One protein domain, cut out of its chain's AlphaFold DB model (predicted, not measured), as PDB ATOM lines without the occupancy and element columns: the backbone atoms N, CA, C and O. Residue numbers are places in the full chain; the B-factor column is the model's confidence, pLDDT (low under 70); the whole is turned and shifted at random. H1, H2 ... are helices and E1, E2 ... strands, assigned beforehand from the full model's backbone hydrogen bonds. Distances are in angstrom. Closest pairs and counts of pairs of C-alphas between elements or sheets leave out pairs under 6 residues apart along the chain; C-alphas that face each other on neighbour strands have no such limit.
ATOM      1  N   PRO A 369     126.463  81.917   4.833       92.56
ATOM      2  CA  PRO A 369     127.266  82.062   6.040       92.56
ATOM      3  C   PRO A 369     127.853  83.474   6.161       92.56
ATOM      4  O   PRO A 369     128.609  83.925   5.302       92.56
ATOM      5  N   VAL A 370     127.588  84.144   7.282       90.19
ATOM      6  CA  VAL A 370     128.219  85.421   7.629       90.19
ATOM      7  C   VAL A 370     129.594  85.134   8.241       90.19
ATOM      8  O   VAL A 370     129.675  84.512   9.309       90.19
ATOM      9  N   PRO A 371     130.699  85.528   7.583       86.56
ATOM     10  CA  PRO A 371     132.034  85.196   8.059       86.56
ATOM     11  C   PRO A 371     132.318  85.869   9.414       86.56
ATOM     12  O   PRO A 371     131.871  86.990   9.647       86.56
ATOM     13  N   PRO A 372     133.084  85.230  10.316       84.56
ATOM     14  CA  PRO A 372     133.482  85.847  11.583       84.56
ATOM     15  C   PRO A 372     134.375  87.071  11.359       84.56
ATOM     16  O   PRO A 372     134.978  87.233  10.294       84.56
ATOM     17  N   HIS A 373     134.521  87.911  12.387       82.25
ATOM     18  CA  HIS A 373     135.372  89.099  12.330       82.25
ATOM     19  C   HIS A 373     136.835  88.736  12.035       82.25
ATOM     20  O   HIS A 373     137.353  87.747  12.557       82.25
ATOM     21  N   ARG A 374     137.559  89.582  11.288       81.88
ATOM     22  CA  ARG A 374     138.971  89.334  10.932       81.88
ATOM     23  C   ARG A 374     139.836  89.093  12.170       81.88
ATOM     24  O   ARG A 374     140.683  88.208  12.157       81.88
ATOM     25  N   ARG A 375     139.599  89.843  13.250       78.81
ATOM     26  CA  ARG A 375     140.312  89.666  14.524       78.81
ATOM     27  C   ARG A 375     140.046  88.305  15.161       78.81
ATOM     28  O   ARG A 375     140.980  87.717  15.690       78.81
ATOM     29  N   ASP A 376     138.819  87.796  15.084       80.31
ATOM     30  CA  ASP A 376     138.474  86.481  15.630       80.31
ATOM     31  C   ASP A 376     139.073  85.358  14.781       80.31
ATOM     32  O   ASP A 376     139.591  84.399  15.342       80.31
ATOM     33  N   VAL A 377     139.128  85.523  13.454       84.88
ATOM     34  CA  VAL A 377     139.850  84.603  12.556       84.88
ATOM     35  C   VAL A 377     141.343  84.591  12.865       84.88
ATOM     36  O   VAL A 377     141.929  83.523  13.003       84.88
ATOM     37  N   VAL A 378     141.969  85.765  12.986       86.56
ATOM     38  CA  VAL A 378     143.399  85.884  13.313       86.56
ATOM     39  C   VAL A 378     143.676  85.283  14.686       86.56
ATOM     40  O   VAL A 378     144.584  84.471  14.822       86.56
ATOM     41  N   ALA A 379     142.863  85.607  15.691       81.88
ATOM     42  CA  ALA A 379     142.999  85.024  17.018       81.88
ATOM     43  C   ALA A 379     142.747  83.509  17.006       81.88
ATOM     44  O   ALA A 379     143.413  82.784  17.731       81.88
ATOM     45  N   GLY A 380     141.815  83.024  16.183       84.38
ATOM     46  CA  GLY A 380     141.572  81.601  15.978       84.38
ATOM     47  C   GLY A 380     142.779  80.898  15.363       84.38
ATOM     48  O   GLY A 380     143.196  79.869  15.877       84.38
ATOM     49  N   ARG A 381     143.407  81.491  14.340       91.19
ATOM     50  CA  ARG A 381     144.657  80.992  13.739       91.19
ATOM     51  C   ARG A 381     145.794  80.933  14.751       91.19
ATOM     52  O   ARG A 381     146.462  79.913  14.823       91.19
ATOM     53  N   TRP A 382     145.976  81.980  15.557       90.12
ATOM     54  CA  TRP A 382     146.973  81.973  16.631       90.12
ATOM     55  C   TRP A 382     146.681  80.911  17.690       90.12
ATOM     56  O   TRP A 382     147.607  80.269  18.164       90.12
ATOM     57  N   LEU A 383     145.410  80.681  18.033       86.06
ATOM     58  CA  LEU A 383     145.028  79.605  18.948       86.06
ATOM     59  C   LEU A 383     145.291  78.219  18.347       86.06
ATOM     60  O   LEU A 383     145.782  77.353  19.058       86.06
ATOM     61  N   PHE A 384     145.031  78.007  17.056       86.19
ATOM     62  CA  PHE A 384     145.394  76.757  16.382       86.19
ATOM     63  C   PHE A 384     146.909  76.567  16.287       86.19
ATOM     64  O   PHE A 384     147.389  75.466  16.528       86.19
ATOM     65  N   ALA A 385     147.667  77.628  15.996       87.25
ATOM     66  CA  ALA A 385     149.126  77.586  16.000       87.25
ATOM     67  C   ALA A 385     149.672  77.269  17.399       87.25
ATOM     68  O   ALA A 385     150.533  76.409  17.532       87.25
ATOM     69  N   ALA A 386     149.123  77.895  18.446       79.31
ATOM     70  CA  ALA A 386     149.460  77.586  19.833       79.31
ATOM     71  C   ALA A 386     149.102  76.139  20.193       79.31
ATOM     72  O   ALA A 386     149.893  75.466  20.837       79.31
ATOM     73  N   ALA A 387     147.947  75.634  19.751       82.19
ATOM     74  CA  ALA A 387     147.575  74.241  19.964       82.19
ATOM     75  C   ALA A 387     148.530  73.268  19.266       82.19
ATOM     76  O   ALA A 387     148.934  72.284  19.876       82.19
ATOM     77  N   LEU A 388     148.911  73.547  18.016       87.19
ATOM     78  CA  LEU A 388     149.884  72.743  17.280       87.19
ATOM     79  C   LEU A 388     151.240  72.759  17.990       87.19
ATOM     80  O   LEU A 388     151.797  71.699  18.234       87.19
ATOM     81  N   PHE A 389     151.722  73.940  18.383       84.06
ATOM     82  CA  PHE A 389     152.963  74.095  19.139       84.06
ATOM     83  C   PHE A 389     152.932  73.308  20.454       84.06
ATOM     84  O   PHE A 389     153.860  72.566  20.735       84.06
ATOM     85  N   LEU A 390     151.843  73.406  21.222       76.69
ATOM     86  CA  LEU A 390     151.665  72.653  22.466       76.69
ATOM     87  C   LEU A 390     151.578  71.142  22.230       76.69
ATOM     88  O   LEU A 390     152.064  70.382  23.053       76.69
ATOM     89  N   THR A 391     150.983  70.701  21.120       74.69
ATOM     90  CA  THR A 391     150.881  69.273  20.778       74.69
ATOM     91  C   THR A 391     152.230  68.707  20.341       74.69
ATOM     92  O   THR A 391     152.581  67.610  20.752       74.69
ATOM     93  N   VAL A 392     152.996  69.451  19.537       78.38
ATOM     94  CA  VAL A 392     154.357  69.065  19.131       78.38
ATOM     95  C   VAL A 392     155.297  69.103  20.333       78.38
ATOM     96  O   VAL A 392     156.033  68.152  20.547       78.38
ATOM     97  N   GLY A 393     155.223  70.151  21.158       69.81
ATOM     98  CA  GLY A 393     155.980  70.234  22.406       69.81
ATOM     99  C   GLY A 393     155.627  69.099  23.365       69.81
ATOM    100  O   GLY A 393     156.512  68.533  23.979       69.81
ATOM    101  N   ALA A 394     154.362  68.676  23.433       72.25
ATOM    102  CA  ALA A 394     153.968  67.513  24.229       72.25
ATOM    103  C   ALA A 394     154.645  66.198  23.798       72.25
ATOM    104  O   ALA A 394     154.672  65.277  24.599       72.25
ATOM    105  N   MET A 395     155.187  66.099  22.575       74.12
ATOM    106  CA  MET A 395     155.955  64.925  22.126       74.12
ATOM    107  C   MET A 395     157.392  64.904  22.656       74.12
ATOM    108  O   MET A 395     158.043  63.871  22.569       74.12
ATOM    109  N   THR A 396     157.896  66.036  23.148       70.81
ATOM    110  CA  THR A 396     159.241  66.177  23.729       70.81
ATOM    111  C   THR A 396     159.187  66.379  25.241       70.81
ATOM    112  O   THR A 396     160.173  66.786  25.842       70.81
ATOM    113  N   LEU A 397     158.005  66.239  25.836       69.56
ATOM    114  CA  LEU A 397     157.794  66.355  27.271       69.56
ATOM    115  C   LEU A 397     157.504  64.961  27.801       69.56
ATOM    116  O   LEU A 397     156.822  64.188  27.133       69.56
ATOM    117  N   ASP A 398     157.942  64.697  29.024       64.06
ATOM    118  CA  ASP A 398     157.644  63.458  29.724       64.06
ATOM    119  C   ASP A 398     156.743  63.695  30.937       64.06
ATOM    120  O   ASP A 398     156.557  64.812  31.441       64.06
ATOM    121  N   GLY A 399     156.116  62.606  31.373       66.62
ATOM    122  CA  GLY A 399     155.279  62.579  32.559       66.62
ATOM    123  C   GLY A 399     154.028  63.472  32.469       66.62
ATOM    124  O   GLY A 399     153.430  63.660  31.403       66.62
ATOM    125  N   PRO A 400     153.562  64.024  33.597       54.44
ATOM    126  CA  PRO A 400     152.263  64.690  33.668       54.44
ATOM    127  C   PRO A 400     152.208  66.053  32.953       54.44
ATOM    128  O   PRO A 400     151.123  66.600  32.717       54.44
ATOM    129  N   VAL A 401     153.360  66.613  32.571       62.09
ATOM    130  CA  VAL A 401     153.429  67.868  31.806       62.09
ATOM    131  C   VAL A 401     152.798  67.689  30.420       62.09
ATOM    132  O   VAL A 401     152.096  68.590  29.948       62.09
ATOM    133  N   VAL A 402     152.924  66.496  29.825       72.06
ATOM    134  CA  VAL A 402     152.270  66.106  28.562       72.06
ATOM    135  C   VAL A 402     150.762  66.331  28.635       72.06
ATOM    136  O   VAL A 402     150.168  66.917  27.732       72.06
ATOM    137  N   LEU A 403     150.127  65.943  29.744       69.00
ATOM    138  CA  LEU A 403     148.681  66.088  29.929       69.00
ATOM    139  C   LEU A 403     148.255  67.544  29.971       69.00
ATOM    140  O   LEU A 403     147.263  67.928  29.352       69.00
ATOM    141  N   THR A 404     149.026  68.368  30.673       67.44
ATOM    142  CA  THR A 404     148.761  69.802  30.770       67.44
ATOM    143  C   THR A 404     148.925  70.470  29.404       67.44
ATOM    144  O   THR A 404     148.086  71.289  29.011       67.44
ATOM    145  N   ALA A 405     149.953  70.079  28.647       71.88
ATOM    146  CA  ALA A 405     150.192  70.557  27.293       71.88
ATOM    147  C   ALA A 405     149.058  70.145  26.339       71.88
ATOM    148  O   ALA A 405     148.480  71.013  25.679       71.88
ATOM    149  N   LEU A 406     148.653  68.870  26.333       75.94
ATOM    150  CA  LEU A 406     147.564  68.353  25.492       75.94
ATOM    151  C   LEU A 406     146.194  68.924  25.874       75.94
ATOM    152  O   LEU A 406     145.404  69.280  24.997       75.94
ATOM    153  N   TRP A 407     145.908  69.078  27.168       75.12
ATOM    154  CA  TRP A 407     144.694  69.743  27.640       75.12
ATOM    155  C   TRP A 407     144.643  71.189  27.149       75.12
ATOM    156  O   TRP A 407     143.647  71.631  26.567       75.12
ATOM    157  N   THR A 408     145.739  71.926  27.335       76.38
ATOM    158  CA  THR A 408     145.842  73.317  26.890       76.38
ATOM    159  C   THR A 408     145.705  73.397  25.371       76.38
ATOM    160  O   THR A 408     144.911  74.205  24.882       76.38
ATOM    161  N   ALA A 409     146.354  72.499  24.625       74.62
ATOM    162  CA  ALA A 409     146.200  72.382  23.180       74.62
ATOM    163  C   ALA A 409     144.733  72.162  22.790       74.62
ATOM    164  O   ALA A 409     144.198  72.910  21.971       74.62
ATOM    165  N   GLY A 410     144.040  71.226  23.439       76.88
ATOM    166  CA  GLY A 410     142.619  70.961  23.232       76.88
ATOM    167  C   GLY A 410     141.724  72.177  23.485       76.88
ATOM    168  O   GLY A 410     140.855  72.499  22.668       76.88
ATOM    169  N   THR A 411     141.972  72.923  24.567       77.81
ATOM    170  CA  THR A 411     141.237  74.170  24.836       77.81
ATOM    171  C   THR A 411     141.514  75.248  23.787       77.81
ATOM    172  O   THR A 411     140.591  75.962  23.385       77.81
ATOM    173  N   CYS A 412     142.751  75.339  23.297       80.56
ATOM    174  CA  CYS A 412     143.142  76.228  22.211       80.56
ATOM    175  C   CYS A 412     142.467  75.836  20.887       80.56
ATOM    176  O   CYS A 412     141.908  76.717  20.232       80.56
ATOM    177  N   VAL A 413     142.414  74.546  20.532       81.94
ATOM    178  CA  VAL A 413     141.668  74.032  19.365       81.94
ATOM    179  C   VAL A 413     140.194  74.402  19.475       81.94
ATOM    180  O   VAL A 413     139.638  74.984  18.545       81.94
ATOM    181  N   LEU A 414     139.559  74.129  20.617       80.19
ATOM    182  CA  LEU A 414     138.143  74.426  20.822       80.19
ATOM    183  C   LEU A 414     137.870  75.933  20.728       80.19
ATOM    184  O   LEU A 414     136.955  76.358  20.021       80.19
ATOM    185  N   ALA A 415     138.673  76.756  21.402       80.94
ATOM    186  CA  ALA A 415     138.535  78.208  21.357       80.94
ATOM    187  C   ALA A 415     138.800  78.769  19.950       80.94
ATOM    188  O   ALA A 415     138.092  79.678  19.510       80.94
ATOM    189  N   GLY A 416     139.790  78.225  19.237       85.75
ATOM    190  CA  GLY A 416     140.107  78.583  17.857       85.75
ATOM    191  C   GLY A 416     138.976  78.220  16.899       85.75
ATOM    192  O   GLY A 416     138.551  79.053  16.098       85.75
ATOM    193  N   TRP A 417     138.407  77.026  17.053       86.19
ATOM    194  CA  TRP A 417     137.275  76.537  16.269       86.19
ATOM    195  C   TRP A 417     136.009  77.359  16.496       86.19
ATOM    196  O   TRP A 417     135.361  77.766  15.532       86.19
ATOM    197  N   VAL A 418     135.681  77.675  17.753       81.81
ATOM    198  CA  VAL A 418     134.539  78.542  18.087       81.81
ATOM    199  C   VAL A 418     134.700  79.926  17.450       81.81
ATOM    200  O   VAL A 418     133.727  80.467  16.931       81.81
ATOM    201  N   ARG A 419     135.916  80.491  17.433       83.06
ATOM    202  CA  ARG A 419     136.197  81.809  16.829       83.06
ATOM    203  C   ARG A 419     136.263  81.802  15.301       83.06
ATOM    204  O   ARG A 419     135.993  82.828  14.685       83.06
ATOM    205  N   GLY A 420     136.637  80.678  14.693       83.56
ATOM    206  CA  GLY A 420     136.734  80.526  13.239       83.56
ATOM    207  C   GLY A 420     135.400  80.250  12.542       83.56
ATOM    208  O   GLY A 420     135.330  80.305  11.315       83.56
ATOM    209  N   ARG A 421     134.338  79.946  13.293       84.50
ATOM    210  CA  ARG A 421     133.015  79.646  12.733       84.50
ATOM    211  C   ARG A 421     132.261  80.907  12.288       84.50
ATOM    212  O   ARG A 421     132.447  81.961  12.887       84.50
ATOM    213  N   PRO A 422     131.364  80.790  11.285       81.88
ATOM    214  CA  PRO A 422     130.429  81.855  10.922       81.88
ATOM    215  C   PRO A 422     129.687  82.387  12.150       81.88
ATOM    216  O   PRO A 422     129.179  81.587  12.947       81.88
ATOM    217  N   SER A 423     129.645  83.714  12.284       85.19
ATOM    218  CA  SER A 423     128.969  84.424  13.380       85.19
ATOM    219  C   SER A 423     127.450  84.292  13.267       85.19
ATOM    220  O   SER A 423     126.760  84.139  14.273       85.19
ATOM    221  N   ALA A 424     126.944  84.255  12.035       91.44
ATOM    222  CA  ALA A 424     125.575  83.900  11.716       91.44
ATOM    223  C   ALA A 424     125.493  83.117  10.404       91.44
ATOM    224  O   ALA A 424     126.436  83.084   9.612       91.44
ATOM    225  N   VAL A 425     124.353  82.478  10.181       94.56
ATOM    226  CA  VAL A 425     123.968  81.905   8.893       94.56
ATOM    227  C   VAL A 425     122.587  82.445   8.556       94.56
ATOM    228  O   VAL A 425     121.667  82.324   9.362       94.56
ATOM    229  N   PHE A 426     122.453  83.083   7.401       95.75
ATOM    230  CA  PHE A 426     121.189  83.625   6.925       95.75
ATOM    231  C   PHE A 426     120.433  82.556   6.138       95.75
ATOM    232  O   PHE A 426     120.963  81.981   5.186       95.75
ATOM    233  N   HIS A 427     119.207  82.281   6.566       96.12
ATOM    234  CA  HIS A 427     118.242  81.423   5.889       96.12
ATOM    235  C   HIS A 427     117.112  82.290   5.315       96.12
ATOM    236  O   HIS A 427     117.058  83.493   5.573       96.12
ATOM    237  N   HIS A 428     116.212  81.686   4.536       94.56
ATOM    238  CA  HIS A 428     115.071  82.403   3.953       94.56
ATOM    239  C   HIS A 428     114.121  82.961   5.021       94.56
ATOM    240  O   HIS A 428     113.606  84.058   4.872       94.56
ATOM    241  N   ASP A 429     113.909  82.215   6.101       95.19
ATOM    242  CA  ASP A 429     112.923  82.485   7.153       95.19
ATOM    243  C   ASP A 429     113.544  83.064   8.438       95.19
ATOM    244  O   ASP A 429     112.864  83.721   9.223       95.19
ATOM    245  N   HIS A 430     114.840  82.845   8.669       95.81
ATOM    246  CA  HIS A 430     115.504  83.277   9.898       95.81
ATOM    247  C   HIS A 430     117.010  83.529   9.734       95.81
ATOM    248  O   HIS A 430     117.677  82.984   8.853       95.81
ATOM    249  N   ALA A 431     117.586  84.278  10.670       95.69
ATOM    250  CA  ALA A 431     119.019  84.328  10.917       95.69
ATOM    251  C   ALA A 431     119.396  83.371  12.062       95.69
ATOM    252  O   ALA A 431     118.941  83.499  13.197       95.69
ATOM    253  N   SER A 432     120.268  82.405  11.782       94.12
ATOM    254  CA  SER A 432     120.879  81.539  12.793       94.12
ATOM    255  C   SER A 432     122.126  82.217  13.368       94.12
ATOM    256  O   SER A 432     123.226  82.049  12.838       94.12
ATOM    257  N   VAL A 433     121.973  82.992  14.444       91.88
ATOM    258  CA  VAL A 433     123.063  83.734  15.099       91.88
ATOM    259  C   VAL A 433     123.734  82.879  16.170       91.88
ATOM    260  O   VAL A 433     123.095  82.375  17.094       91.88
ATOM    261  N   ARG A 434     125.054  82.705  16.082       86.00
ATOM    262  CA  ARG A 434     125.815  81.885  17.032       86.00
ATOM    263  C   ARG A 434     126.465  82.730  18.119       86.00
ATOM    264  O   ARG A 434     127.169  83.698  17.859       86.00
ATOM    265  N   SER A 435     126.307  82.273  19.354       80.12
ATOM    266  CA  SER A 435     127.095  82.686  20.516       80.12
ATOM    267  C   SER A 435     128.011  81.543  20.974       80.12
ATOM    268  O   SER A 435     127.950  80.434  20.446       80.12
ATOM    269  N   TRP A 436     128.838  81.787  21.997       69.56
ATOM    270  CA  TRP A 436     129.770  80.781  22.528       69.56
ATOM    271  C   TRP A 436     129.072  79.474  22.956       69.56
ATOM    272  O   TRP A 436     129.606  78.396  22.715       69.56
ATOM    273  N   LEU A 437     127.899  79.550  23.602       74.25
ATOM    274  CA  LEU A 437     127.188  78.368  24.131       74.25
ATOM    275  C   LEU A 437     125.871  78.059  23.424       74.25
ATOM    276  O   LEU A 437     125.338  76.967  23.607       74.25
ATOM    277  N   ARG A 438     125.305  79.007  22.678       81.44
ATOM    278  CA  ARG A 438     123.958  78.886  22.111       81.44
ATOM    279  C   ARG A 438     123.914  79.357  20.673       81.44
ATOM    280  O   ARG A 438     124.568  80.336  20.330       81.44
ATOM    281  N   THR A 439     123.108  78.682  19.869       87.81
ATOM    282  CA  THR A 439     122.671  79.185  18.565       87.81
ATOM    283  C   THR A 439     121.254  79.714  18.732       87.81
ATOM    284  O   THR A 439     120.386  78.987  19.216       87.81
ATOM    285  N   TYR A 440     121.054  80.977  18.384       90.44
ATOM    286  CA  TYR A 440     119.764  81.648  18.361       90.44
ATOM    287  C   TYR A 440     119.212  81.569  16.944       90.44
ATOM    288  O   TYR A 440     119.908  81.909  15.992       90.44
ATOM    289  N   ARG A 441     117.975  81.106  16.809       94.81
ATOM    290  CA  ARG A 441     117.190  81.236  15.587       94.81
ATOM    291  C   ARG A 441     116.365  82.504  15.749       94.81
ATOM    292  O   ARG A 441     115.488  82.548  16.606       94.81
ATOM    293  N   VAL A 442     116.711  83.518  14.969       94.75
ATOM    294  CA  VAL A 442     116.094  84.845  14.967       94.75
ATOM    295  C   VAL A 442     115.238  84.947  13.707       94.75
ATOM    296  O   VAL A 442     115.809  85.124  12.628       94.75
ATOM    297  N   PRO A 443     113.910  84.764  13.793       95.75
ATOM    298  CA  PRO A 443     113.021  84.969  12.657       95.75
ATOM    299  C   PRO A 443     113.203  86.378  12.113       95.75
ATOM    300  O   PRO A 443     113.381  87.322  12.882       95.75
ATOM    301  N   TRP A 444     113.186  86.527  10.794       95.81
ATOM    302  CA  TRP A 444     113.359  87.849  10.203       95.81
ATOM    303  C   TRP A 444     112.228  88.806  10.583       95.81
ATOM    304  O   TRP A 444     112.497  89.991  10.742       95.81
ATOM    305  N   SER A 445     111.013  88.296  10.809       93.88
ATOM    306  CA  SER A 445     109.869  89.068  11.310       93.88
ATOM    307  C   SER A 445     110.109  89.688  12.691       93.88
ATOM    308  O   SER A 445     109.560  90.741  12.973       93.88
ATOM    309  N   ALA A 446     110.973  89.095  13.522       92.25
ATOM    310  CA  ALA A 446     111.312  89.627  14.842       92.25
ATOM    311  C   ALA A 446     112.372  90.748  14.802       92.25
ATOM    312  O   ALA A 446     112.682  91.330  15.844       92.25
ATOM    313  N   VAL A 447     112.985  91.006  13.638       94.00
ATOM    314  CA  VAL A 447     114.028  92.025  13.458       94.00
ATOM    315  C   VAL A 447     113.369  93.367  13.157       94.00
ATOM    316  O   VAL A 447     112.822  93.551  12.079       94.00
ATOM    317  N   THR A 448     113.456  94.324  14.077       91.31
ATOM    318  CA  THR A 448     112.894  95.674  13.903       91.31
ATOM    319  C   THR A 448     113.792  96.578  13.088       91.31
ATOM    320  O   THR A 448     113.315  97.402  12.310       91.31
ATOM    321  N   SER A 449     115.105  96.468  13.289       89.56
ATOM    322  CA  SER A 449     116.059  97.370  12.661       89.56
ATOM    323  C   SER A 449     117.336  96.641  12.250       89.56
ATOM    324  O   SER A 449     117.836  95.745  12.935       89.56
ATOM    325  N   ILE A 450     117.848  97.010  11.075       92.12
ATOM    326  CA  ILE A 450     119.075  96.469  10.492       92.12
ATOM    327  C   ILE A 450     120.002  97.652  10.253       92.12
ATOM    328  O   ILE A 450     119.790  98.443   9.336       92.12
ATOM    329  N   ARG A 451     121.023  97.792  11.100       87.31
ATOM    330  CA  ARG A 451     121.878  98.985  11.130       87.31
ATOM    331  C   ARG A 451     123.333  98.657  10.866       87.31
ATOM    332  O   ARG A 451     123.819  97.573  11.198       87.31
ATOM    333  N   ARG A 452     124.055  99.632  10.319       84.81
ATOM    334  CA  ARG A 452     125.512  99.598  10.230       84.81
ATOM    335  C   ARG A 452     126.133 100.358  11.399       84.81
ATOM    336  O   ARG A 452     125.918 101.554  11.539       84.81
ATOM    337  N   ASP A 453     126.970  99.668  12.166       76.62
ATOM    338  CA  ASP A 453     127.831 100.246  13.203       76.62
ATOM    339  C   ASP A 453     129.305  99.994  12.837       76.62
ATOM    340  O   ASP A 453     129.873  98.918  13.071       76.62
ATOM    341  N   GLY A 454     129.915 100.967  12.154       80.56
ATOM    342  CA  GLY A 454     131.273 100.865  11.617       80.56
ATOM    343  C   GLY A 454     131.449  99.684  10.648       80.56
ATOM    344  O   GLY A 454     130.916  99.679   9.533       80.56
ATOM    345  N   GLU A 455     132.224  98.679  11.071       81.25
ATOM    346  CA  GLU A 455     132.479  97.423  10.338       81.25
ATOM    347  C   GLU A 455     131.533  96.271  10.738       81.25
ATOM    348  O   GLU A 455     131.815  95.089  10.495       81.25
ATOM    349  N   ARG A 456     130.406  96.584  11.380       81.62
ATOM    350  CA  ARG A 456     129.481  95.581  11.909       81.62
ATOM    351  C   ARG A 456     128.049  95.851  11.489       81.62
ATOM    352  O   ARG A 456     127.618  96.995  11.401       81.62
ATOM    353  N   LEU A 457     127.325  94.767  11.256       87.81
ATOM    354  CA  LEU A 457     125.888  94.762  11.053       87.81
ATOM    355  C   LEU A 457     125.219  94.497  12.403       87.81
ATOM    356  O   LEU A 457     125.587  93.545  13.088       87.81
ATOM    357  N   VAL A 458     124.260  95.317  12.801       88.19
ATOM    358  CA  VAL A 458     123.479  95.140  14.028       88.19
ATOM    359  C   VAL A 458     122.054  94.784  13.630       88.19
ATOM    360  O   VAL A 458     121.425  95.527  12.883       88.19
ATOM    361  N   LEU A 459     121.574  93.638  14.108       90.69
ATOM    362  CA  LEU A 459     120.171  93.244  14.041       90.69
ATOM    363  C   LEU A 459     119.539  93.570  15.395       90.69
ATOM    364  O   LEU A 459     119.937  92.994  16.410       90.69
ATOM    365  N   GLU A 460     118.608  94.507  15.414       87.25
ATOM    366  CA  GLU A 460     117.810  94.855  16.589       87.25
ATOM    367  C   GLU A 460     116.473  94.131  16.512       87.25
ATOM    368  O   GLU A 460     115.899  94.003  15.431       87.25
ATOM    369  N   LEU A 461     116.012  93.609  17.644       88.00
ATOM    370  CA  LEU A 461     114.748  92.893  17.741       88.00
ATOM    371  C   LEU A 461     113.677  93.727  18.436       88.00
ATOM    372  O   LEU A 461     114.000  94.639  19.193       88.00
ATOM    373  N   GLU A 462     112.413  93.336  18.274       81.06
ATOM    374  CA  GLU A 462     111.281  93.928  19.015       81.06
ATOM    375  C   GLU A 462     111.452  93.815  20.531       81.06
ATOM    376  O   GLU A 462     111.087  94.712  21.279       81.06
ATOM    377  N   SER A 463     112.096  92.739  20.987       74.25
ATOM    378  CA  SER A 463     112.432  92.525  22.402       74.25
ATOM    379  C   SER A 463     113.535  93.448  22.945       74.25
ATOM    380  O   SER A 463     113.969  93.262  24.081       74.25
ATOM    381  N   GLY A 464     114.084  94.352  22.127       73.56
ATOM    382  CA  GLY A 464     115.252  95.176  22.461       73.56
ATOM    383  C   GLY A 464     116.584  94.412  22.430       73.56
ATOM    384  O   GLY A 464     117.659  94.995  22.584       73.56
ATOM    385  N   ALA A 465     116.561  93.094  22.201       73.25
ATOM    386  CA  ALA A 465     117.776  92.310  22.036       73.25
ATOM    387  C   ALA A 465     118.521  92.724  20.757       73.25
ATOM    388  O   ALA A 465     117.930  92.875  19.689       73.25
ATOM    389  N   ARG A 466     119.845  92.862  20.855       80.56
ATOM    390  CA  ARG A 466     120.707  93.253  19.733       80.56
ATOM    391  C   ARG A 466     121.717  92.162  19.412       80.56
ATOM    392  O   ARG A 466     122.461  91.706  20.281       80.56
ATOM    393  N   PHE A 467     121.790  91.785  18.140       83.56
ATOM    394  CA  PHE A 467     122.781  90.856  17.610       83.56
ATOM    395  C   PHE A 467     123.740  91.584  16.682       83.56
ATOM    396  O   PHE A 467     123.376  92.019  15.594       83.56
ATOM    397  N   THR A 468     125.001  91.680  17.090       77.81
ATOM    398  CA  THR A 468     126.036  92.290  16.259       77.81
ATOM    399  C   THR A 468     126.789  91.226  15.472       77.81
ATOM    400  O   THR A 468     127.500  90.386  16.026       77.81
ATOM    401  N   LEU A 469     126.667  91.297  14.157       84.56
ATOM    402  CA  LEU A 469     127.348  90.462  13.190       84.56
ATOM    403  C   LEU A 469     128.546  91.236  12.649       84.56
ATOM    404  O   LEU A 469     128.420  92.259  11.980       84.56
ATOM    405  N   ALA A 470     129.746  90.771  12.967       72.50
ATOM    406  CA  ALA A 470     130.947  91.384  12.427       72.50
ATOM    407  C   ALA A 470     131.145  90.981  10.964       72.50
ATOM    408  O   ALA A 470     131.080  89.793  10.654       72.50
ATOM    409  N   SER A 471     131.459  91.942  10.093       65.81
ATOM    410  CA  SER A 471     131.938  91.633   8.747       65.81
ATOM    411  C   SER A 471     133.466  91.517   8.733       65.81
ATOM    412  O   SER A 471     134.164  92.169   9.515       65.81
ATOM    413  N   SER A 472     134.019  90.663   7.869       56.00
ATOM    414  CA  SER A 472     135.474  90.556   7.668       56.00
ATOM    415  C   SER A 472     135.949  90.595   6.223       56.00
ATOM    416  O   SER A 472     137.155  90.711   6.011       56.00
ATOM    417  N   ARG A 473     135.053  90.475   5.237       62.38
ATOM    418  CA  ARG A 473     135.445  90.394   3.818       62.38
ATOM    419  C   ARG A 473     134.546  91.156   2.861       62.38
ATOM    420  O   ARG A 473     135.050  91.638   1.857       62.38
ATOM    421  N   ARG A 474     133.251  91.262   3.155       69.38
ATOM    422  CA  ARG A 474     132.325  92.065   2.357       69.38
ATOM    423  C   ARG A 474     132.058  93.404   3.033       69.38
ATOM    424  O   ARG A 474     132.074  93.463   4.265       69.38
ATOM    425  N   PRO A 475     131.806  94.474   2.272       80.00
ATOM    426  CA  PRO A 475     131.278  95.703   2.837       80.00
ATOM    427  C   PRO A 475     130.073  95.364   3.718       80.00
ATOM    428  O   PRO A 475     129.193  94.613   3.306       80.00
ATOM    429  N   VAL A 476     130.028  95.894   4.942       84.56
ATOM    430  CA  VAL A 476     128.860  95.737   5.832       84.56
ATOM    431  C   VAL A 476     127.572  96.147   5.122       84.56
ATOM    432  O   VAL A 476     126.531  95.550   5.364       84.56
ATOM    433  N   ALA A 477     127.679  97.111   4.205       83.88
ATOM    434  CA  ALA A 477     126.608  97.536   3.321       83.88
ATOM    435  C   ALA A 477     125.986  96.373   2.526       83.88
ATOM    436  O   ALA A 477     124.769  96.240   2.523       83.88
ATOM    437  N   GLU A 478     126.789  95.481   1.933       87.50
ATOM    438  CA  GLU A 478     126.265  94.317   1.199       87.50
ATOM    439  C   GLU A 478     125.545  93.333   2.125       87.50
ATOM    440  O   GLU A 478     124.476  92.826   1.794       87.50
ATOM    441  N   LEU A 479     126.126  93.059   3.298       89.38
ATOM    442  CA  LEU A 479     125.519  92.153   4.276       89.38
ATOM    443  C   LEU A 479     124.211  92.712   4.833       89.38
ATOM    444  O   LEU A 479     123.273  91.947   5.043       89.38
ATOM    445  N   GLY A 480     124.144  94.019   5.079       90.06
ATOM    446  CA  GLY A 480     122.926  94.655   5.559       90.06
ATOM    447  C   GLY A 480     121.857  94.776   4.486       90.06
ATOM    448  O   GLY A 480     120.702  94.510   4.786       90.06
ATOM    449  N   ALA A 481     122.227  95.046   3.233       90.06
ATOM    450  CA  ALA A 481     121.293  94.998   2.112       90.06
ATOM    451  C   ALA A 481     120.734  93.581   1.891       90.06
ATOM    452  O   ALA A 481     119.534  93.419   1.688       90.06
ATOM    453  N   LEU A 482     121.571  92.542   2.025       91.94
ATOM    454  CA  LEU A 482     121.112  91.152   2.018       91.94
ATOM    455  C   LEU A 482     120.158  90.861   3.183       91.94
ATOM    456  O   LEU A 482     119.074  90.330   2.964       91.94
ATOM    457  N   ALA A 483     120.543  91.208   4.413       92.88
ATOM    458  CA  ALA A 483     119.700  91.004   5.589       92.88
ATOM    459  C   ALA A 483     118.360  91.740   5.452       92.88
ATOM    460  O   ALA A 483     117.322  91.172   5.775       92.88
ATOM    461  N   ARG A 484     118.366  92.964   4.907       92.38
ATOM    462  CA  ARG A 484     117.150  93.736   4.644       92.38
ATOM    463  C   ARG A 484     116.274  93.075   3.595       92.38
ATOM    464  O   ARG A 484     115.090  92.901   3.831       92.38
ATOM    465  N   ARG A 485     116.859  92.612   2.489       92.38
ATOM    466  CA  ARG A 485     116.111  91.886   1.459       92.38
ATOM    467  C   ARG A 485     115.479  90.607   2.003       92.38
ATOM    468  O   ARG A 485     114.360  90.285   1.628       92.38
ATOM    469  N   LEU A 486     116.182  89.875   2.866       93.94
ATOM    470  CA  LEU A 486     115.635  88.687   3.526       93.94
ATOM    471  C   LEU A 486     114.525  89.044   4.515       93.94
ATOM    472  O   LEU A 486     113.529  88.334   4.567       93.94
ATOM    473  N   HIS A 487     114.671  90.155   5.235       93.69
ATOM    474  CA  HIS A 487     113.626  90.699   6.094       93.69
ATOM    475  C   HIS A 487     112.365  91.086   5.313       93.69
ATOM    476  O   HIS A 487     111.282  90.639   5.672       93.69
ATOM    477  N   ASP A 488     112.505  91.795   4.191       93.00
ATOM    478  CA  ASP A 488     111.375  92.203   3.346       93.00
ATOM    479  C   ASP A 488     110.675  91.006   2.660       93.00
ATOM    480  O   ASP A 488     109.495  91.082   2.320       93.00
ATOM    481  N   LEU A 489     111.397  89.903   2.416       92.94
ATOM    482  CA  LEU A 489     110.858  88.674   1.814       92.94
ATOM    483  C   LEU A 489     110.268  87.700   2.841       92.94
ATOM    484  O   LEU A 489     109.622  86.723   2.449       92.94
ATOM    485  N   ALA A 490     110.530  87.906   4.130       91.56
ATOM    486  CA  ALA A 490     110.093  86.986   5.160       91.56
ATOM    487  C   ALA A 490     108.568  87.055   5.338       91.56
ATOM    488  O   ALA A 490     107.987  88.142   5.322       91.56
ATOM    489  N   PRO A 491     107.888  85.911   5.530       89.44
ATOM    490  CA  PRO A 491     106.466  85.918   5.835       89.44
ATOM    491  C   PRO A 491     106.220  86.668   7.151       89.44
ATOM    492  O   PRO A 491     106.958  86.486   8.118       89.44
ATOM    493  N   THR A 492     105.148  87.459   7.215       86.75
ATOM    494  CA  THR A 492     104.737  88.274   8.377       86.75
ATOM    495  C   THR A 492     104.195  87.449   9.552       86.75
ATOM    496  O   THR A 492     103.309  87.881  10.285       86.75
ATOM    497  N   ARG A 493     104.701  86.229   9.745       88.06
ATOM    498  CA  ARG A 493     104.328  85.380  10.871       88.06
ATOM    499  C   ARG A 493     105.144  85.789  12.094       88.06
ATOM    500  O   ARG A 493     106.374  85.741  12.054       88.06
ATOM    501  N   GLU A 494     104.460  86.155  13.173       85.25
ATOM    502  CA  GLU A 494     105.080  86.274  14.492       85.25
ATOM    503  C   GLU A 494     105.603  84.894  14.909       85.25
ATOM    504  O   GLU A 494     104.843  83.947  15.130       85.25
ATOM    505  N   GLU A 495     106.926  84.764  14.946       89.19
ATOM    506  CA  GLU A 495     107.624  83.609  15.496       89.19
ATOM    507  C   GLU A 495     108.570  84.099  16.593       89.19
ATOM    508  O   GLU A 495     109.320  85.058  16.406       89.19
ATOM    509  N   ASP A 496     108.569  83.406  17.732       88.75
ATOM    510  CA  ASP A 496     109.466  83.725  18.836       88.75
ATOM    511  C   ASP A 496     110.921  83.344  18.526       88.75
ATOM    512  O   ASP A 496     111.229  82.328  17.887       88.75
ATOM    513  N   VAL A 497     111.855  84.123  19.075       87.69
ATOM    514  CA  VAL A 497     113.283  83.794  19.041       87.69
ATOM    515  C   VAL A 497     113.534  82.529  19.855       87.69
ATOM    516  O   VAL A 497     113.417  82.511  21.081       87.69
ATOM    517  N   THR A 498     113.974  81.465  19.187       89.69
ATOM    518  CA  THR A 498     114.317  80.205  19.857       89.69
ATOM    519  C   THR A 498     115.826  80.083  20.045       89.69
ATOM    520  O   THR A 498     116.626  80.568  19.244       89.69
ATOM    521  N   SER A 499     116.258  79.417  21.120       88.19
ATOM    522  CA  SER A 499     117.679  79.148  21.363       88.19
ATOM    523  C   SER A 499     117.928  77.661  21.584       88.19
ATOM    524  O   SER A 499     117.171  76.988  22.281       88.19
ATOM    525  N   ARG A 500     119.004  77.137  20.993       87.62
ATOM    526  CA  ARG A 500     119.487  75.766  21.209       87.62
ATOM    527  C   ARG A 500     120.910  75.804  21.745       87.62
ATOM    528  O   ARG A 500     121.696  76.676  21.364       87.62
ATOM    529  N   PHE A 501     121.265  74.858  22.615       79.38
ATOM    530  CA  PHE A 501     122.662  74.685  23.015       79.38
ATOM    531  C   PHE A 501     123.514  74.381  21.779       79.38
ATOM    532  O   PHE A 501     123.159  73.558  20.939       79.38
ATOM    533  N   GLY A 502     124.619  75.104  21.639       72.31
ATOM    534  CA  GLY A 502     125.566  74.898  20.556       72.31
ATOM    535  C   GLY A 502     126.375  73.620  20.763       72.31
ATOM    536  O   GLY A 502     126.591  73.175  21.890       72.31
ATOM    537  N   GLY A 503     126.909  73.074  19.668       70.06
ATOM    538  CA  GLY A 503     127.724  71.852  19.675       70.06
ATOM    539  C   GLY A 503     129.065  71.940  20.421       70.06
ATOM    540  O   GLY A 503     129.850  71.007  20.339       70.06
ATOM    541  N   ALA A 504     129.355  73.032  21.137       64.44
ATOM    542  CA  ALA A 504     130.544  73.145  21.983       64.44
ATOM    543  C   ALA A 504     130.394  72.391  23.319       64.44
ATOM    544  O   ALA A 504     131.392  71.961  23.887       64.44
ATOM    545  N   LEU A 505     129.164  72.208  23.820       65.12
ATOM    546  CA  LEU A 505     128.918  71.558  25.112       65.12
ATOM    547  C   LEU A 505     129.335  70.070  25.142       65.12
ATOM    548  O   LEU A 505     130.029  69.697  26.086       65.12
ATOM    549  N   PRO A 506     129.027  69.242  24.120       66.25
ATOM    550  CA  PRO A 506     129.527  67.867  24.046       66.25
ATOM    551  C   PRO A 506     131.055  67.800  24.007       66.25
ATOM    552  O   PRO A 506     131.643  66.939  24.645       66.25
ATOM    553  N   VAL A 507     131.709  68.747  23.323       63.12
ATOM    554  CA  VAL A 507     133.175  68.783  23.232       63.12
ATOM    555  C   VAL A 507     133.802  69.086  24.592       63.12
ATOM    556  O   VAL A 507     134.735  68.403  24.996       63.12
ATOM    557  N   VAL A 508     133.259  70.053  25.341       62.53
ATOM    558  CA  VAL A 508     133.715  70.345  26.714       62.53
ATOM    559  C   VAL A 508     133.520  69.139  27.639       62.53
ATOM    560  O   VAL A 508     134.402  68.844  28.440       62.53
ATOM    561  N   LEU A 509     132.392  68.432  27.517       67.31
ATOM    562  CA  LEU A 509     132.105  67.217  28.287       67.31
ATOM    563  C   LEU A 509     133.073  66.077  27.947       67.31
ATOM    564  O   LEU A 509     133.642  65.492  28.862       67.31
ATOM    565  N   CYS A 510     133.319  65.806  26.663       68.88
ATOM    566  CA  CYS A 510     134.303  64.810  26.234       68.88
ATOM    567  C   CYS A 510     135.708  65.139  26.742       68.88
ATOM    568  O   CYS A 510     136.390  64.245  27.230       68.88
ATOM    569  N   PHE A 511     136.122  66.411  26.691       63.75
ATOM    570  CA  PHE A 511     137.406  66.823  27.257       63.75
ATOM    571  C   PHE A 511     137.464  66.557  28.760       63.75
ATOM    572  O   PHE A 511     138.407  65.926  29.219       63.75
ATOM    573  N   ALA A 512     136.449  66.974  29.522       61.75
ATOM    574  CA  ALA A 512     136.411  66.750  30.966       61.75
ATOM    575  C   ALA A 512     136.473  65.256  31.337       61.75
ATOM    576  O   ALA A 512     137.184  64.892  32.270       61.75
ATOM    577  N   VAL A 513     135.776  64.396  30.585       68.62
ATOM    578  CA  VAL A 513     135.814  62.936  30.774       68.62
ATOM    579  C   VAL A 513     137.190  62.370  30.426       68.62
ATOM    580  O   VAL A 513     137.732  61.595  31.206       68.62
ATOM    581  N   ALA A 514     137.782  62.782  29.302       60.72
ATOM    582  CA  ALA A 514     139.108  62.330  28.895       60.72
ATOM    583  C   ALA A 514     140.183  62.738  29.912       60.72
ATOM    584  O   ALA A 514     140.988  61.907  30.307       60.72
ATOM    585  N   ALA A 515     140.162  63.978  30.407       56.38
ATOM    586  CA  ALA A 515     141.100  64.408  31.442       56.38
ATOM    587  C   ALA A 515     140.926  63.638  32.752       56.38
ATOM    588  O   ALA A 515     141.923  63.261  33.356       56.38
ATOM    589  N   GLY A 516     139.683  63.370  33.169       56.94
ATOM    590  CA  GLY A 516     139.414  62.542  34.346       56.94
ATOM    591  C   GLY A 516     139.903  61.101  34.185       56.94
ATOM    592  O   GLY A 516     140.474  60.550  35.117       56.94
ATOM    593  N   ALA A 517     139.727  60.511  33.000       59.72
ATOM    594  CA  ALA A 517     140.198  59.161  32.702       59.72
ATOM    595  C   ALA A 517     141.728  59.080  32.662       59.72
ATOM    596  O   ALA A 517     142.304  58.122  33.163       59.72
ATOM    597  N   VAL A 518     142.395  60.085  32.098       54.50
ATOM    598  CA  VAL A 518     143.853  60.067  32.011       54.50
ATOM    599  C   VAL A 518     144.502  60.315  33.372       54.50
ATOM    600  O   VAL A 518     145.404  59.571  33.724       54.50
ATOM    601  N   LEU A 519     143.968  61.232  34.190       54.75
ATOM    602  CA  LEU A 519     144.364  61.396  35.602       54.75
ATOM    603  C   LEU A 519     144.225  60.118  36.440       54.75
ATOM    604  O   LEU A 519     144.817  60.029  37.506       54.75
ATOM    605  N   TRP A 520     143.380  59.181  36.012       53.97
ATOM    606  CA  TRP A 520     143.195  57.901  36.687       53.97
ATOM    607  C   TRP A 520     144.182  56.828  36.209       53.97
ATOM    608  O   TRP A 520     144.485  55.896  36.949       53.97
ATOM    609  N   LEU A 521     144.638  56.925  34.959       52.72
ATOM    610  CA  LEU A 521     145.509  55.935  34.322       52.72
ATOM    611  C   LEU A 521     147.000  56.254  34.480       52.72
ATOM    612  O   LEU A 521     147.818  55.348  34.341       52.72
ATOM    613  N   THR A 522     147.340  57.517  34.744       51.00
ATOM    614  CA  THR A 522     148.683  57.984  35.125       51.00
ATOM    615  C   THR A 522     148.760  58.157  36.631       51.00
ATOM    616  O   THR A 522     149.739  57.688  37.252       51.00
TER     617      THR A 522
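Overview. This is residues 369 to 522 of the 522 residues of an uncharacterized protein of Saccharothrix espanaensis (strain ATCC 51144 / DSM 44229 / JCM 9112 / NBRC 15066 / NRRL 15764) (UniProt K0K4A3). Three long helices, H1, H2 and H4, lie side by side in a row with H2 in the middle, and at one end of the row sits a head of two small sheets and the helix H3. In the head, H3 covers one face of the sheet E4 E5 E6, while the sheet E1 E2 E3 E7 lies next to these parts. The printed part has 154 residues with four named helices and seven named strands, in the order H1 H2 E1 E2 E3 E4 E5 E6 H3 E7 H4. Both sheets, E1 - E2 - E3 - E7 and E4 - E5 - E6, are antiparallel, and the class is mixed, helices and strands. The whole is loose, with a radius of gyration of the C-alphas of 19.5 A and spans of 61 by 29 by 22 A.

Along the chain. H1, residues 374 to 396, begins with C-alpha 374 at (138.971, 89.334, 10.932) and is 33.3 A long. H2, residues 400 to 420, is 30.2 A long. Strands E1, residues 424 to 426, E2, residues 430 to 434, and E3, residues 438 to 443, follow. E4, residues 447 to 453, and E5, residues 456 to 461, are each 16.1 A long, and E6 is residues 466 to 470. H3, residues 476 to 489, measures 19.8 A. E7 is residues 498 to 501. H4, residues 504 to 521, is 25.9 A long and ends with C-alpha 521 at (145.509, 55.935, 34.322).

Arrangement. H1 and H2 form a helical hairpin and touch, closest at the C-alphas of Gly 380 and Gly 416, 3.8 A, at a shallow tilt of 20 degrees, opposite ways. H2 and H4 touch, closest at the C-alphas of Trp 407 and Ala 515, 7.5 A, opposite ways at a shallow tilt of 5 degrees. H1 and H4 are apart. E1 E2 E3 and E4 E5 E6 are meanders, each strand the antiparallel neighbour of the one before. N 425 and O 432 of E1 and E2 are within hydrogen-bond range at 2.9 A, N 431 and O 442 of E2 and E3 at 2.8 A, and N 439 and O 500 of E3 and E7 at 2.9 A. Likewise N 451 and O 458 of E4 and E5 are 2.9 A apart, and N 457 and O 469 of E5 and E6 2.8 A. H3 is on the sheet E4 E5 E6 in two layers, a helix on one face of a sheet, at a height over the sheet of 9.4 A. It lies over E4 and E5 and runs along the strands, at 6 degrees to E4 on the local plane; the closest C-alphas of H3 and E4 are those of Gly 480 and Ile 450, 6.5 A. H3 is also on the sheet E1 E2 E3 E7. Every O i to N i+4 pair is within hydrogen-bond range in H2, H3 and H4, and 17 of 19 are in H1.

Size, cuts and confidence. The two C-alphas farthest apart, those of Asp 398 and Thr 492, are 62.2 A apart. The printed part has no cut and no long link. Mean pLDDT of the printed part is 80.4; residues 504 to 522 are among those under 70.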